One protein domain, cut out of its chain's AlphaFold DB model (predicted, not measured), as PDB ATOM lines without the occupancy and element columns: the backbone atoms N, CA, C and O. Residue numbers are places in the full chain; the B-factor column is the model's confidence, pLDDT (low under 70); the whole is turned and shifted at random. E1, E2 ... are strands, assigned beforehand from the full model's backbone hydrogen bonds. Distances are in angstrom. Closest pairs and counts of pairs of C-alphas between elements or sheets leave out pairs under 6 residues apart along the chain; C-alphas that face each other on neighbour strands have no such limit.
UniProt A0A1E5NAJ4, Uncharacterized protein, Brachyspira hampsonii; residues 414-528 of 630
ATOM      1  N   ILE A 414     -11.756  25.141 -97.609       86.62
ATOM      2  CA  ILE A 414     -10.567  25.611 -98.325       86.62
ATOM      3  C   ILE A 414     -11.020  26.345 -99.585       86.62
ATOM      4  O   ILE A 414     -11.662  25.755-100.453       86.62
ATOM      5  N   PHE A 415     -10.655  27.619 -99.702       90.12
ATOM      6  CA  PHE A 415     -10.902  28.431-100.890       90.12
ATOM      7  C   PHE A 415      -9.628  28.592-101.714       90.12
ATOM      8  O   PHE A 415      -8.518  28.636-101.174       90.12
ATOM      9  N   THR A 416      -9.796  28.711-103.030       93.19
ATOM     10  CA  THR A 416      -8.707  28.993-103.968       93.19
ATOM     11  C   THR A 416      -8.799  30.429-104.478       93.19
ATOM     12  O   THR A 416      -9.779  31.140-104.238       93.19
ATOM     13  N   PHE A 417      -7.752  30.871-105.167       95.62
ATOM     14  CA  PHE A 417      -7.650  32.226-105.694       95.62
ATOM     15  C   PHE A 417      -7.692  32.244-107.216       95.62
ATOM     16  O   PHE A 417      -7.249  31.309-107.882       95.62
ATOM     17  N   GLU A 418      -8.168  33.357-107.761       95.44
ATOM     18  CA  GLU A 418      -8.080  33.671-109.179       95.44
ATOM     19  C   GLU A 418      -7.431  35.039-109.409       95.44
ATOM     20  O   GLU A 418      -7.541  35.967-108.602       95.44
ATOM     21  N   LYS A 419      -6.730  35.153-110.542       95.12
ATOM     22  CA  LYS A 419      -6.172  36.416-111.027       95.12
ATOM     23  C   LYS A 419      -7.305  37.339-111.454       95.12
ATOM     24  O   LYS A 419      -8.254  36.899-112.097       95.12
ATOM     25  N   THR A 420      -7.206  38.614-111.102       95.75
ATOM     26  CA  THR A 420      -8.290  39.570-111.341       95.75
ATOM     27  C   THR A 420      -7.751  40.979-111.589       95.75
ATOM     28  O   THR A 420      -6.539  41.194-111.643       95.75
ATOM     29  N   SER A 421      -8.660  41.936-111.758       92.69
ATOM     30  CA  SER A 421      -8.372  43.365-111.750       92.69
ATOM     31  C   SER A 421      -9.305  44.087-110.785       92.69
ATOM     32  O   SER A 421     -10.420  43.639-110.525       92.69
ATOM     33  N   LEU A 422      -8.833  45.205-110.245       92.12
ATOM     34  CA  LEU A 422      -9.543  46.005-109.256       92.12
ATOM     35  C   LEU A 422      -9.230  47.485-109.475       92.12
ATOM     36  O   LEU A 422      -8.073  47.853-109.680       92.12
ATOM     37  N   THR A 423     -10.252  48.330-109.391       87.75
ATOM     38  CA  THR A 423     -10.092  49.786-109.359       87.75
ATOM     39  C   THR A 423     -10.040  50.240-107.906       87.75
ATOM     40  O   THR A 423     -10.991  50.029-107.159       87.75
ATOM     41  N   LEU A 424      -8.928  50.849-107.502       83.12
ATOM     42  CA  LEU A 424      -8.777  51.493-106.202       83.12
ATOM     43  C   LEU A 424      -9.064  52.984-106.320       83.12
ATOM     44  O   LEU A 424      -8.474  53.654-107.166       83.12
ATOM     45  N   GLU A 425      -9.894  53.508-105.428       77.56
ATOM     46  CA  GLU A 425     -10.099  54.947-105.270       77.56
ATOM     47  C   GLU A 425      -9.196  55.478-104.146       77.56
ATOM     48  O   GLU A 425      -9.258  55.018-103.001       77.56
ATOM     49  N   VAL A 426      -8.332  56.436-104.480       69.06
ATOM     50  CA  VAL A 426      -7.411  57.114-103.560       69.06
ATOM     51  C   VAL A 426      -7.695  58.615-103.640       69.06
ATOM     52  O   VAL A 426      -7.125  59.335-104.455       69.06
ATOM     53  N   GLY A 427      -8.602  59.103-102.790       67.56
ATOM     54  CA  GLY A 427      -9.059  60.494-102.867       67.56
ATOM     55  C   GLY A 427      -9.844  60.742-104.157       67.56
ATOM     56  O   GLY A 427     -10.810  60.033-104.415       67.56
ATOM     57  N   ASP A 428      -9.413  61.721-104.955       67.88
ATOM     58  CA  ASP A 428     -10.031  62.061-106.249       67.88
ATOM     59  C   ASP A 428      -9.419  61.285-107.438       67.88
ATOM     60  O   ASP A 428      -9.826  61.476-108.585       67.88
ATOM     61  N   GLU A 429      -8.432  60.418-107.189       72.94
ATOM     62  CA  GLU A 429      -7.748  59.632-108.218       72.94
ATOM     63  C   GLU A 429      -8.162  58.156-108.157       72.94
ATOM     64  O   GLU A 429      -8.320  57.576-107.081       72.94
ATOM     65  N   SER A 430      -8.307  57.519-109.323       79.69
ATOM     66  CA  SER A 430      -8.551  56.080-109.434       79.69
ATOM     67  C   SER A 430      -7.367  55.373-110.089       79.69
ATOM     68  O   SER A 430      -6.826  55.815-111.103       79.69
ATOM     69  N   THR A 431      -6.938  54.261-109.492       83.50
ATOM     70  CA  THR A 431      -5.834  53.432-109.988       83.50
ATOM     71  C   THR A 431      -6.337  52.024-110.266       83.50
ATOM     72  O   THR A 431      -6.885  51.370-109.381       83.50
ATOM     73  N   ASN A 432      -6.127  51.529-111.485       88.69
ATOM     74  CA  ASN A 432      -6.436  50.146-111.842       88.69
ATOM     75  C   ASN A 432      -5.237  49.248-111.550       88.69
ATOM     76  O   ASN A 432      -4.144  49.479-112.063       88.69
ATOM     77  N   ILE A 433      -5.464  48.204-110.763       90.81
ATOM     78  CA  ILE A 433      -4.484  47.166-110.453       90.81
ATOM     79  C   ILE A 433      -4.951  45.871-111.110       90.81
ATOM     80  O   ILE A 433      -6.145  45.575-111.148       90.81
ATOM     81  N   ASN A 434      -4.014  45.092-111.635       92.69
ATOM     82  CA  ASN A 434      -4.268  43.793-112.248       92.69
ATOM     83  C   ASN A 434      -3.333  42.732-111.640       92.69
ATOM     84  O   ASN A 434      -2.608  42.999-110.685       92.69
ATOM     85  N   ALA A 435      -3.360  41.514-112.165       93.19
ATOM     86  CA  ALA A 435      -2.537  40.415-111.671       93.19
ATOM     87  C   ALA A 435      -1.178  40.276-112.389       93.19
ATOM     88  O   ALA A 435      -0.566  39.214-112.289       93.19
ATOM     89  N   ASP A 436      -0.702  41.288-113.126       90.88
ATOM     90  CA  ASP A 436       0.424  41.143-114.070       90.88
ATOM     91  C   ASP A 436       1.737  40.724-113.397       90.88
ATOM     92  O   ASP A 436       2.527  39.968-113.972       90.88
ATOM     93  N   ILE A 437       1.969  41.168-112.158       91.44
ATOM     94  CA  ILE A 437       3.167  40.780-111.405       91.44
ATOM     95  C   ILE A 437       3.064  39.377-110.794       91.44
ATOM     96  O   ILE A 437       4.047  38.881-110.256       91.44
ATOM     97  N   ILE A 438       1.893  38.734-110.831       93.19
ATOM     98  CA  ILE A 438       1.625  37.452-110.174       93.19
ATOM     99  C   ILE A 438       1.703  36.344-111.223       93.19
ATOM    100  O   ILE A 438       0.875  36.260-112.134       93.19
ATOM    101  N   LYS A 439       2.691  35.456-111.100       92.94
ATOM    102  CA  LYS A 439       2.944  34.372-112.055       92.94
ATOM    103  C   LYS A 439       2.108  33.132-111.750       92.94
ATOM    104  O   LYS A 439       1.371  32.696-112.636       92.94
ATOM    105  N   ASP A 440       2.150  32.631-110.520       92.75
ATOM    106  CA  ASP A 440       1.457  31.403-110.110       92.75
ATOM    107  C   ASP A 440       0.817  31.555-108.721       92.75
ATOM    108  O   ASP A 440       1.418  32.129-107.817       92.75
ATOM    109  N   ILE A 441      -0.405  31.043-108.571       95.69
ATOM    110  CA  ILE A 441      -1.195  31.008-107.326       95.69
ATOM    111  C   ILE A 441      -1.836  29.636-107.089       95.69
ATOM    112  O   ILE A 441      -2.674  29.492-106.206       95.69
ATOM    113  N   THR A 442      -1.471  28.625-107.880       92.19
ATOM    114  CA  THR A 442      -2.128  27.309-107.876       92.19
ATOM    115  C   THR A 442      -2.005  26.610-106.520       92.19
ATOM    116  O   THR A 442      -2.900  25.872-106.117       92.19
ATOM    117  N   ASN A 443      -0.917  26.880-105.794       92.38
ATOM    118  CA  ASN A 443      -0.661  26.327-104.467       92.38
ATOM    119  C   ASN A 443      -1.103  27.254-103.327       92.38
ATOM    120  O   ASN A 443      -0.845  26.929-102.171       92.38
ATOM    121  N   LEU A 444      -1.732  28.399-103.610       95.19
ATOM    122  CA  LEU A 444      -2.212  29.326-102.593       95.19
ATOM    123  C   LEU A 444      -3.657  28.996-102.216       95.19
ATOM    124  O   LEU A 444      -4.529  28.850-103.073       95.19
ATOM    125  N   SER A 445      -3.921  28.934-100.916       94.00
ATOM    126  CA  SER A 445      -5.241  28.626-100.374       94.00
ATOM    127  C   SER A 445      -5.593  29.516 -99.191       94.00
ATOM    128  O   SER A 445      -4.715  29.987 -98.464       94.00
ATOM    129  N   LEU A 446      -6.893  29.738 -99.009       94.62
ATOM    130  CA  LEU A 446      -7.474  30.365 -97.831       94.62
ATOM    131  C   LEU A 446      -8.224  29.298 -97.038       94.62
ATOM    132  O   LEU A 446      -9.079  28.612 -97.591       94.62
ATOM    133  N   ILE A 447      -7.910  29.158 -95.758       92.88
ATOM    134  CA  ILE A 447      -8.456  28.113 -94.892       92.88
ATOM    135  C   ILE A 447      -9.303  28.767 -93.809       92.88
ATOM    136  O   ILE A 447      -8.819  29.655 -93.106       92.88
ATOM    137  N   ALA A 448     -10.545  28.311 -93.671       89.75
ATOM    138  CA  ALA A 448     -11.411  28.669 -92.556       89.75
ATOM    139  C   ALA A 448     -11.148  27.753 -91.353       89.75
ATOM    140  O   ALA A 448     -11.256  26.530 -91.458       89.75
ATOM    141  N   ASN A 449     -10.806  28.343 -90.211       85.00
ATOM    142  CA  ASN A 449     -10.510  27.615 -88.977       85.00
ATOM    143  C   ASN A 449     -11.756  27.465 -88.087       85.00
ATOM    144  O   ASN A 449     -12.754  28.163 -88.260       85.00
ATOM    145  N   GLU A 450     -11.685  26.571 -87.095       79.75
ATOM    146  CA  GLU A 450     -12.774  26.321 -86.133       79.75
ATOM    147  C   GLU A 450     -13.142  27.544 -85.279       79.75
ATOM    148  O   GLU A 450     -14.293  27.690 -84.878       79.75
ATOM    149  N   ASP A 451     -12.189  28.445 -85.027       77.44
ATOM    150  CA  ASP A 451     -12.409  29.696 -84.290       77.44
ATOM    151  C   ASP A 451     -13.056  30.806 -85.149       77.44
ATOM    152  O   ASP A 451     -13.298  31.915 -84.667       77.44
ATOM    153  N   GLY A 452     -13.344  30.518 -86.425       80.56
ATOM    154  CA  GLY A 452     -13.879  31.465 -87.402       80.56
ATOM    155  C   GLY A 452     -12.829  32.402 -88.012       80.56
ATOM    156  O   GLY A 452     -13.193  33.309 -88.761       80.56
ATOM    157  N   SER A 453     -11.539  32.226 -87.699       88.31
ATOM    158  CA  SER A 453     -10.450  32.949 -88.367       88.31
ATOM    159  C   SER A 453     -10.186  32.406 -89.775       88.31
ATOM    160  O   SER A 453     -10.481  31.245 -90.073       88.31
ATOM    161  N   LEU A 454      -9.612  33.245 -90.644       93.38
ATOM    162  CA  LEU A 454      -9.183  32.836 -91.985       93.38
ATOM    163  C   LEU A 454      -7.674  32.974 -92.130       93.38
ATOM    164  O   LEU A 454      -7.120  34.044 -91.851       93.38
ATOM    165  N   ASN A 455      -7.026  31.924 -92.637       93.25
ATOM    166  CA  ASN A 455      -5.581  31.900 -92.823       93.25
ATOM    167  C   ASN A 455      -5.173  31.603 -94.267       93.25
ATOM    168  O   ASN A 455      -5.725  30.717 -94.914       93.25
ATOM    169  N   LEU A 456      -4.144  32.298 -94.747       94.00
ATOM    170  CA  LEU A 456      -3.453  31.988 -95.992       94.00
ATOM    171  C   LEU A 456      -2.421  30.887 -95.779       94.00
ATOM    172  O   LEU A 456      -1.573  30.978 -94.887       94.00
ATOM    173  N   LYS A 457      -2.445  29.873 -96.640       93.31
ATOM    174  CA  LYS A 457      -1.500  28.755 -96.607       93.31
ATOM    175  C   LYS A 457      -1.081  28.348 -98.013       93.31
ATOM    176  O   LYS A 457      -1.891  28.379 -98.941       93.31
ATOM    177  N   GLY A 458       0.167  27.906 -98.135       93.31
ATOM    178  CA  GLY A 458       0.735  27.402 -99.381       93.31
ATOM    179  C   GLY A 458       1.702  28.401 -99.996       93.31
ATOM    180  O   GLY A 458       2.446  29.031 -99.250       93.31
ATOM    181  N   SER A 459       1.729  28.543-101.319       92.75
ATOM    182  CA  SER A 459       2.708  29.417-101.975       92.75
ATOM    183  C   SER A 459       2.189  30.108-103.226       92.75
ATOM    184  O   SER A 459       1.249  29.650-103.877       92.75
ATOM    185  N   PHE A 460       2.822  31.232-103.555       93.50
ATOM    186  CA  PHE A 460       2.614  31.946-104.810       93.50
ATOM    187  C   PHE A 460       3.937  32.481-105.368       93.50
ATOM    188  O   PHE A 460       4.917  32.646-104.638       93.50
ATOM    189  N   GLU A 461       3.956  32.750-106.673       93.69
ATOM    190  CA  GLU A 461       5.118  33.260-107.402       93.69
ATOM    191  C   GLU A 461       4.823  34.641-107.999       93.69
ATOM    192  O   GLU A 461       3.766  34.852-108.600       93.69
ATOM    193  N   ILE A 462       5.780  35.565-107.888       92.81
ATOM    194  CA  ILE A 462       5.743  36.887-108.524       92.81
ATOM    195  C   ILE A 462       6.880  37.051-109.539       92.81
ATOM    196  O   ILE A 462       7.949  36.456-109.398       92.81
ATOM    197  N   SER A 463       6.643  37.855-110.574       89.00
ATOM    198  CA  SER A 463       7.560  38.071-111.697       89.00
ATOM    199  C   SER A 463       8.280  39.422-111.663       89.00
ATOM    200  O   SER A 463       9.407  39.495-112.144       89.00
ATOM    201  N   ASN A 464       7.659  40.473-111.115       85.69
ATOM    202  CA  ASN A 464       8.159  41.852-111.168       85.69
ATOM    203  C   ASN A 464       7.795  42.648-109.904       85.69
ATOM    204  O   ASN A 464       6.814  42.336-109.229       85.69
ATOM    205  N   GLU A 465       8.583  43.682-109.596       89.25
ATOM    206  CA  GLU A 465       8.251  44.665-108.557       89.25
ATOM    207  C   GLU A 465       6.973  45.430-108.937       89.25
ATOM    208  O   GLU A 465       6.692  45.643-110.119       89.25
ATOM    209  N   GLY A 466       6.201  45.853-107.936       89.12
ATOM    210  CA  GLY A 466       4.960  46.601-108.130       89.12
ATOM    211  C   GLY A 466       3.795  46.073-107.298       89.12
ATOM    212  O   GLY A 466       3.984  45.498-106.224       89.12
ATOM    213  N   MET A 467       2.578  46.292-107.801       90.31
ATOM    214  CA  MET A 467       1.328  45.874-107.163       90.31
ATOM    215  C   MET A 467       0.587  44.865-108.037       90.31
ATOM    216  O   MET A 467       0.431  45.081-109.237       90.31
ATOM    217  N   GLY A 468       0.109  43.784-107.425       92.94
ATOM    218  CA  GLY A 468      -0.711  42.762-108.065       92.94
ATOM    219  C   GLY A 468      -1.980  42.488-107.270       92.94
ATOM    220  O   GLY A 468      -1.975  42.643-106.051       92.94
ATOM    221  N   VAL A 469      -3.056  42.056-107.927       95.50
ATOM    222  CA  VAL A 469      -4.305  41.687-107.244       95.50
ATOM    223  C   VAL A 469      -4.807  40.300-107.639       95.50
ATOM    224  O   VAL A 469      -4.855  39.929-108.813       95.50
ATOM    225  N   ILE A 470      -5.211  39.537-106.630       96.50
ATOM    226  CA  ILE A 470      -5.954  38.278-106.753       96.50
ATOM    227  C   ILE A 470      -7.188  38.352-105.863       96.50
ATOM    228  O   ILE A 470      -7.225  39.127-104.908       96.50
ATOM    229  N   ARG A 471      -8.198  37.538-106.151       95.69
ATOM    230  CA  ARG A 471      -9.379  37.411-105.291       95.69
ATOM    231  C   ARG A 471      -9.691  35.961-105.000       95.69
ATOM    232  O   ARG A 471      -9.323  35.080-105.774       95.69
ATOM    233  N   VAL A 472     -10.381  35.727-103.892       94.38
ATOM    234  CA  VAL A 472     -10.990  34.424-103.621       94.38
ATOM    235  C   VAL A 472     -11.974  34.102-104.750       94.38
ATOM    236  O   VAL A 472     -12.733  34.967-105.183       94.38
ATOM    237  N   ASN A 473     -11.970  32.860-105.232       87.19
ATOM    238  CA  ASN A 473     -12.787  32.420-106.370       87.19
ATOM    239  C   ASN A 473     -14.299  32.308-106.072       87.19
ATOM    240  O   ASN A 473     -15.069  31.830-106.904       87.19
ATOM    241  N   LYS A 474     -14.727  32.734-104.882       85.19
ATOM    242  CA  LYS A 474     -16.107  32.742-104.403       85.19
ATOM    243  C   LYS A 474     -16.385  34.016-103.612       85.19
ATOM    244  O   LYS A 474     -15.472  34.618-103.044       85.19
ATOM    245  N   LYS A 475     -17.663  34.385-103.547       84.44
ATOM    246  CA  LYS A 475     -18.149  35.413-102.626       84.44
ATOM    247  C   LYS A 475     -18.134  34.879-101.197       84.44
ATOM    248  O   LYS A 475     -18.471  33.720-100.970       84.44
ATOM    249  N   LEU A 476     -17.758  35.730-100.251       81.44
ATOM    250  CA  LEU A 476     -17.691  35.418 -98.826       81.44
ATOM    251  C   LEU A 476     -18.501  36.449 -98.052       81.44
ATOM    252  O   LEU A 476     -18.548  37.608 -98.446       81.44
ATOM    253  N   LYS A 477     -19.069  36.061 -96.913       79.62
ATOM    254  CA  LYS A 477     -19.679  37.000 -95.964       79.62
ATOM    255  C   LYS A 477     -18.696  37.294 -94.834       79.62
ATOM    256  O   LYS A 477     -18.468  36.440 -93.983       79.62
ATOM    257  N   LEU A 478     -18.102  38.489 -94.834       83.31
ATOM    258  CA  LEU A 478     -17.063  38.881 -93.874       83.31
ATOM    259  C   LEU A 478     -17.342  40.252 -93.260       83.31
ATOM    260  O   LEU A 478     -17.827  41.169 -93.920       83.31
ATOM    261  N   TYR A 479     -16.941  40.432 -92.003       84.69
ATOM    262  CA  TYR A 479     -16.886  41.759 -91.399       84.69
ATOM    263  C   TYR A 479     -15.555  42.418 -91.753       84.69
ATOM    264  O   TYR A 479     -14.533  42.121 -91.143       84.69
ATOM    265  N   LYS A 480     -15.562  43.346 -92.714       86.56
ATOM    266  CA  LYS A 480     -14.351  44.008 -93.245       86.56
ATOM    267  C   LYS A 480     -13.392  44.567 -92.178       86.56
ATOM    268  O   LYS A 480     -12.180  44.530 -92.360       86.56
ATOM    269  N   ARG A 481     -13.924  45.018 -91.035       85.88
ATOM    270  CA  ARG A 481     -13.138  45.530 -89.897       85.88
ATOM    271  C   ARG A 481     -12.202  44.472 -89.302       85.88
ATOM    272  O   ARG A 481     -11.130  44.829 -88.837       85.88
ATOM    273  N   LYS A 482     -12.562  43.189 -89.375       90.12
ATOM    274  CA  LYS A 482     -11.827  42.056 -88.792       90.12
ATOM    275  C   LYS A 482     -10.659  41.553 -89.654       90.12
ATOM    276  O   LYS A 482      -9.980  40.599 -89.278       90.12
ATOM    277  N   LEU A 483     -10.426  42.162 -90.817       91.19
ATOM    278  CA  LEU A 483      -9.308  41.813 -91.694       91.19
ATOM    279  C   LEU A 483      -7.971  42.269 -91.106       91.19
ATOM    280  O   LEU A 483      -7.879  43.327 -90.487       91.19
ATOM    281  N   VAL A 484      -6.921  41.501 -91.363       88.25
ATOM    282  CA  VAL A 484      -5.542  41.815 -90.977       88.25
ATOM    283  C   VAL A 484      -4.777  42.181 -92.248       88.25
ATOM    284  O   VAL A 484      -4.741  41.400 -93.194       88.25
ATOM    285  N   GLY A 485      -4.157  43.362 -92.283       76.12
ATOM    286  CA  GLY A 485      -3.114  43.640 -93.277       76.12
ATOM    287  C   GLY A 485      -1.828  42.945 -92.844       76.12
ATOM    288  O   GLY A 485      -1.502  42.995 -91.665       76.12
ATOM    289  N   VAL A 486      -1.111  42.286 -93.754       84.06
ATOM    290  CA  VAL A 486       0.051  41.467 -93.391       84.06
ATOM    291  C   VAL A 486       1.314  41.935 -94.094       84.06
ATOM    292  O   VAL A 486       1.366  42.030 -95.315       84.06
ATOM    293  N   ILE A 487       2.379  42.127 -93.328       83.50
ATOM    294  CA  ILE A 487       3.747  42.256 -93.810       83.50
ATOM    295  C   ILE A 487       4.434  40.911 -93.604       83.50
ATOM    296  O   ILE A 487       4.615  40.439 -92.480       83.50
ATOM    297  N   TYR A 488       4.833  40.284 -94.706       81.75
ATOM    298  CA  TYR A 488       5.483  38.982 -94.682       81.75
ATOM    299  C   TYR A 488       6.765  39.020 -95.501       81.75
ATOM    300  O   TYR A 488       6.737  39.202 -96.715       81.75
ATOM    301  N   LYS A 489       7.912  38.823 -94.843       80.38
ATOM    302  CA  LYS A 489       9.234  38.957 -95.472       80.38
ATOM    303  C   LYS A 489       9.362  40.327 -96.168       80.38
ATOM    304  O   LYS A 489       9.367  41.347 -95.491       80.38
ATOM    305  N   GLU A 490       9.467  40.351 -97.496       80.19
ATOM    306  CA  GLU A 490       9.684  41.563 -98.304       80.19
ATOM    307  C   GLU A 490       8.419  42.074 -99.009       80.19
ATOM    308  O   GLU A 490       8.486  43.028 -99.786       80.19
ATOM    309  N   ILE A 491       7.267  41.448 -98.756       86.38
ATOM    310  CA  ILE A 491       5.993  41.790 -99.391       86.38
ATOM    311  C   ILE A 491       4.977  42.293 -98.370       86.38
ATOM    312  O   ILE A 491       5.006  41.932 -97.191       86.38
ATOM    313  N   GLN A 492       4.042  43.101 -98.857       87.56
ATOM    314  CA  GLN A 492       2.842  43.476 -98.118       87.56
ATOM    315  C   GLN A 492       1.637  42.825 -98.795       87.56
ATOM    316  O   GLN A 492       1.477  42.920-100.010       87.56
ATOM    317  N   ILE A 493       0.811  42.149 -98.007       89.94
ATOM    318  CA  ILE A 493      -0.455  41.551 -98.414       89.94
ATOM    319  C   ILE A 493      -1.555  42.373 -97.757       89.94
ATOM    320  O   ILE A 493      -1.764  42.325 -96.545       89.94
ATOM    321  N   ILE A 494      -2.253  43.146 -98.572       89.00
ATOM    322  CA  ILE A 494      -3.371  43.972 -98.145       89.00
ATOM    323  C   ILE A 494      -4.660  43.228 -98.461       89.00
ATOM    324  O   ILE A 494      -4.927  42.883 -99.612       89.00
ATOM    325  N   CYS A 495      -5.464  42.997 -97.430       90.12
ATOM    326  CA  CYS A 495      -6.771  42.376 -97.564       90.12
ATOM    327  C   CYS A 495      -7.842  43.453 -97.727       90.12
ATOM    328  O   CYS A 495      -8.042  44.272 -96.829       90.12
ATOM    329  N   LEU A 496      -8.552  43.425 -98.852       88.81
ATOM    330  CA  LEU A 496      -9.671  44.319 -99.130       88.81
ATOM    331  C   LEU A 496     -10.941  43.494 -99.326       88.81
ATOM    332  O   LEU A 496     -10.934  42.506-100.056       88.81
ATOM    333  N   TYR A 497     -12.033  43.915 -98.694       88.69
ATOM    334  CA  TYR A 497     -13.343  43.306 -98.887       88.69
ATOM    335  C   TYR A 497     -14.288  44.292 -99.561       88.69
ATOM    336  O   TYR A 497     -14.615  45.339 -98.996       88.69
ATOM    337  N   GLN A 498     -14.686  43.953-100.783       85.12
ATOM    338  CA  GLN A 498     -15.500  44.785-101.660       85.12
ATOM    339  C   GLN A 498     -16.358  43.881-102.549       85.12
ATOM    340  O   GLN A 498     -15.901  42.814-102.951       85.12
ATOM    341  N   ASP A 499     -17.597  44.288-102.838       84.19
ATOM    342  CA  ASP A 499     -18.529  43.544-103.704       84.19
ATOM    343  C   ASP A 499     -18.687  42.061-103.301       84.19
ATOM    344  O   ASP A 499     -18.799  41.167-104.140       84.19
ATOM    345  N   ASP A 500     -18.654  41.811-101.987       82.62
ATOM    346  CA  ASP A 500     -18.684  40.495-101.335       82.62
ATOM    347  C   ASP A 500     -17.510  39.556-101.676       82.62
ATOM    348  O   ASP A 500     -17.531  38.371-101.341       82.62
ATOM    349  N   TYR A 501     -16.450  40.067-102.302       90.19
ATOM    350  CA  TYR A 501     -15.209  39.342-102.556       90.19
ATOM    351  C   TYR A 501     -14.102  39.776-101.595       90.19
ATOM    352  O   TYR A 501     -13.949  40.953-101.264       90.19
ATOM    353  N   LEU A 502     -13.277  38.808-101.191       93.19
ATOM    354  CA  LEU A 502     -12.004  39.070-100.528       93.19
ATOM    355  C   LEU A 502     -10.891  39.151-101.578       93.19
ATOM    356  O   LEU A 502     -10.566  38.160-102.236       93.19
ATOM    357  N   TYR A 503     -10.298  40.332-101.697       93.81
ATOM    358  CA  TYR A 503      -9.148  40.621-102.543       93.81
ATOM    359  C   TYR A 503      -7.868  40.618-101.711       93.81
ATOM    360  O   TYR A 503      -7.837  41.140-100.594       93.81
ATOM    361  N   LEU A 504      -6.799  40.071-102.285       93.75
ATOM    362  CA  LEU A 504      -5.438  40.235-101.793       93.75
ATOM    363  C   LEU A 504      -4.677  41.109-102.780       93.75
ATOM    364  O   LEU A 504      -4.452  40.722-103.929       93.75
ATOM    365  N   ILE A 505      -4.278  42.284-102.312       92.38
ATOM    366  CA  ILE A 505      -3.391  43.186-103.031       92.38
ATOM    367  C   ILE A 505      -1.981  42.912-102.519       92.38
ATOM    368  O   ILE A 505      -1.682  43.107-101.342       92.38
ATOM    369  N   ILE A 506      -1.124  42.425-103.404       91.50
ATOM    370  CA  ILE A 506       0.255  42.055-103.110       91.50
ATOM    371  C   ILE A 506       1.145  43.193-103.589       91.50
ATOM    372  O   ILE A 506       1.181  43.493-104.780       91.50
ATOM    373  N   MET A 507       1.870  43.818-102.666       89.44
ATOM    374  CA  MET A 507       2.864  44.841-102.969       89.44
ATOM    375  C   MET A 507       4.269  44.278-102.773       89.44
ATOM    376  O   MET A 507       4.635  43.882-101.663       89.44
ATOM    377  N   ALA A 508       5.062  44.279-103.840       87.94
ATOM    378  CA  ALA A 508       6.455  43.854-103.842       87.94
ATOM    379  C   ALA A 508       7.355  45.047-104.185       87.94
ATOM    380  O   ALA A 508       7.459  45.444-105.343       87.94
ATOM    381  N   ASN A 509       8.006  45.621-103.170       79.12
ATOM    382  CA  ASN A 509       8.878  46.795-103.342       79.12
ATOM    383  C   ASN A 509      10.315  46.426-103.742       79.12
ATOM    384  O   ASN A 509      11.059  47.283-104.206       79.12
ATOM    385  N   LYS A 510      10.722  45.177-103.494       77.19
ATOM    386  CA  LYS A 510      12.028  44.629-103.862       77.19
ATOM    387  C   LYS A 510      11.908  43.113-103.982       77.19
ATOM    388  O   LYS A 510      11.409  42.483-103.055       77.19
ATOM    389  N   ILE A 511      12.358  42.526-105.090       68.38
ATOM    390  CA  ILE A 511      12.303  41.066-105.283       68.38
ATOM    391  C   ILE A 511      13.679  40.455-105.027       68.38
ATOM    392  O   ILE A 511      14.536  40.461-105.910       68.38
ATOM    393  N   GLN A 512      13.901  39.894-103.834       70.88
ATOM    394  CA  GLN A 512      15.027  38.970-103.612       70.88
ATOM    395  C   GLN A 512      14.616  37.503-103.790       70.88
ATOM    396  O   GLN A 512      15.448  36.673-104.146       70.88
ATOM    397  N   ASN A 513      13.332  37.193-103.589       75.75
ATOM    398  CA  ASN A 513      12.743  35.873-103.802       75.75
ATOM    399  C   ASN A 513      11.563  35.991-104.762       75.75
ATOM    400  O   ASN A 513      10.741  36.889-104.613       75.75
ATOM    401  N   THR A 514      11.456  35.077-105.724       82.25
ATOM    402  CA  THR A 514      10.316  35.031-106.654       82.25
ATOM    403  C   THR A 514       9.175  34.159-106.137       82.25
ATOM    404  O   THR A 514       8.033  34.380-106.521       82.25
ATOM    405  N   ILE A 515       9.461  33.205-105.242       89.00
ATOM    406  CA  ILE A 515       8.484  32.285-104.643       89.00
ATOM    407  C   ILE A 515       8.334  32.604-103.154       89.00
ATOM    408  O   ILE A 515       9.324  32.712-102.427       89.00
ATOM    409  N   PHE A 516       7.088  32.737-102.701       87.94
ATOM    410  CA  PHE A 516       6.738  33.047-101.318       87.94
ATOM    411  C   PHE A 516       5.930  31.905-100.701       87.94
ATOM    412  O   PHE A 516       4.740  31.763-100.972       87.94
ATOM    413  N   ASP A 517       6.575  31.120 -99.836       89.19
ATOM    414  CA  ASP A 517       5.922  30.079 -99.034       89.19
ATOM    415  C   ASP A 517       5.345  30.668 -97.738       89.19
ATOM    416  O   ASP A 517       6.065  31.317 -96.966       89.19
ATOM    417  N   LEU A 518       4.051  30.446 -97.503       88.31
ATOM    418  CA  LEU A 518       3.266  30.955 -96.377       88.31
ATOM    419  C   LEU A 518       2.984  29.833 -95.363       88.31
ATOM    420  O   LEU A 518       2.233  28.891 -95.635       88.31
ATOM    421  N   GLU A 519       3.538  29.970 -94.158       78.50
ATOM    422  CA  GLU A 519       3.452  28.993 -93.059       78.50
ATOM    423  C   GLU A 519       2.157  29.109 -92.225       78.50
ATOM    424  O   GLU A 519       2.193  28.937 -91.010       78.50
ATOM    425  N   ASN A 520       1.006  29.373 -92.863       86.06
ATOM    426  CA  ASN A 520      -0.306  29.601 -92.225       86.06
ATOM    427  C   ASN A 520      -0.466  30.996 -91.583       86.06
ATOM    428  O   ASN A 520      -0.432  31.164 -90.366       86.06
ATOM    429  N   ILE A 521      -0.671  32.013 -92.418       89.12
ATOM    430  CA  ILE A 521      -0.777  33.420 -92.018       89.12
ATOM    431  C   ILE A 521      -2.238  33.795 -91.776       89.12
ATOM    432  O   ILE A 521      -3.029  33.784 -92.713       89.12
ATOM    433  N   LYS A 522      -2.598  34.199 -90.554       90.44
ATOM    434  CA  LYS A 522      -3.938  34.723 -90.246       90.44
ATOM    435  C   LYS A 522      -4.174  36.073 -90.934       90.44
ATOM    436  O   LYS A 522      -3.387  36.997 -90.743       90.44
ATOM    437  N   ILE A 523      -5.266  36.180 -91.691       92.12
ATOM    438  CA  ILE A 523      -5.688  37.407 -92.388       92.12
ATOM    439  C   ILE A 523      -7.083  37.909 -91.987       92.12
ATOM    440  O   ILE A 523      -7.525  38.961 -92.445       92.12
ATOM    441  N   TYR A 524      -7.788  37.171 -91.132       92.06
ATOM    442  CA  TYR A 524      -9.077  37.558 -90.564       92.06
ATOM    443  C   TYR A 524      -9.183  37.001 -89.146       92.06
ATOM    444  O   TYR A 524      -8.950  35.807 -88.950       92.06
ATOM    445  N   ASP A 525      -9.536  37.840 -88.172       88.56
ATOM    446  CA  ASP A 525      -9.698  37.428 -86.777       88.56
ATOM    447  C   ASP A 525     -11.153  37.559 -86.325       88.56
ATOM    448  O   ASP A 525     -11.742  38.632 -86.396       88.56
ATOM    449  N   ASN A 526     -11.758  36.471 -85.850       82.94
ATOM    450  CA  ASN A 526     -13.157  36.507 -85.444       82.94
ATOM    451  C   ASN A 526     -13.379  37.183 -84.079       82.94
ATOM    452  O   ASN A 526     -14.463  37.715 -83.832       82.94
ATOM    453  N   ASN A 527     -12.375  37.190 -83.208       82.94
ATOM    454  CA  ASN A 527     -12.497  37.670 -81.833       82.94
ATOM    455  C   ASN A 527     -12.104  39.145 -81.696       82.94
ATOM    456  O   ASN A 527     -12.591  39.825 -80.796       82.94
ATOM    457  N   ILE A 528     -11.263  39.656 -82.599       87.31
ATOM    458  CA  ILE A 528     -10.775  41.039 -82.576       87.31
ATOM    459  C   ILE A 528     -11.401  41.830 -83.726       87.31
ATOM    460  O   ILE A 528     -11.298  41.459 -84.891       87.31
TER     461      ILE A 528
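What this domain is: This is residues 414 to 528 of the 630 residues of an uncharacterized protein of Brachyspira hampsonii (UniProt A0A1E5NAJ4). A strongly twisted sheet wraps round into a small, nearly closed barrel, its open seam between edge strands E8 and E11, while the hairpin of E2 and E3 forms an arm whose residues 425 to 430 stick out. The short edge strand E4 pairs with the far part of E6. The printed part has 115 residues, with no named helix and eleven strands, E1 to E11 along the chain; the class is all strand. The branched sheet of nine strands and the two-stranded sheet of E2 and E3 have antiparallel neighbours throughout. The whole is compact, with a radius of gyration of the C-alphas of 13.6 A and spans of 36 by 35 by 22 A.

Where its parts are: E1, residues 414 to 419, begins at C-alpha 414 (-10.567, 25.611, -98.325), is 17.2 A long and runs on into E2, residues 422 to 426, at 79 degrees. E3 is residues 429 to 433, E4 438 to 440 and E5 444 to 448. E6, residues 454 to 462, is 22.6 A long and bends by 69 degrees at residue 458. E7, residues 466 to 472, is 20.6 A long. E8 is residues 486 to 488. E9, residues 491 to 498, is 21.8 A long, and E10, residues 501 to 508, 22.2 A. E11, residues 515 to 524, is 23.1 A long, bends by 75 degrees at residue 519 and ends at C-alpha 524 (-9.077, 37.558, -90.564).

How they stand to each other: E1 pairs staggered: residues 414 to 416 with E5, N 415 to O 446 at 2.8 A, and residues 417 to 419 with E7, N 418 to O 471 at 2.9 A. E5 and E6 are a hairpin, with N 447 and O 455 2.8 A apart. E6 has three neighbours: E4 and E5 lie on one side of it and E11 on the other side, with N 461 to O 440 at 2.9 A and N 518 to O 458 at 2.8 A. E7 and E10 are antiparallel at 156 degrees, N 506 to O 468 at 2.8 A. E8, E9 and E10 form a meander, each strand the antiparallel neighbour of the one before, with N 493 to O 486 and N 494 to O 505 both at 2.8 A. With E7, whose antiparallel neighbour is E10, they form a Greek key, four strands in a row with the first beside the fourth. The closest C-alphas of E8 and E11 are those of Val 486 and Ile 523, 7.1 A apart. In the hairpin of E2 and E3, N 424 and O 431 are 2.8 A apart; the closest C-alphas of E3 and E7 are those of Ile 433 and Gly 468, 6.3 A apart.

The domain as a whole: The two C-alphas farthest apart, of Asp 428 and Glu 450, are 41.1 A apart. The printed part has no cut. The link from E7 to E8, residues 473 to 485, is long. The mean pLDDT of the printed part is 87.5; residues 426 to 428 and 511 are under 70.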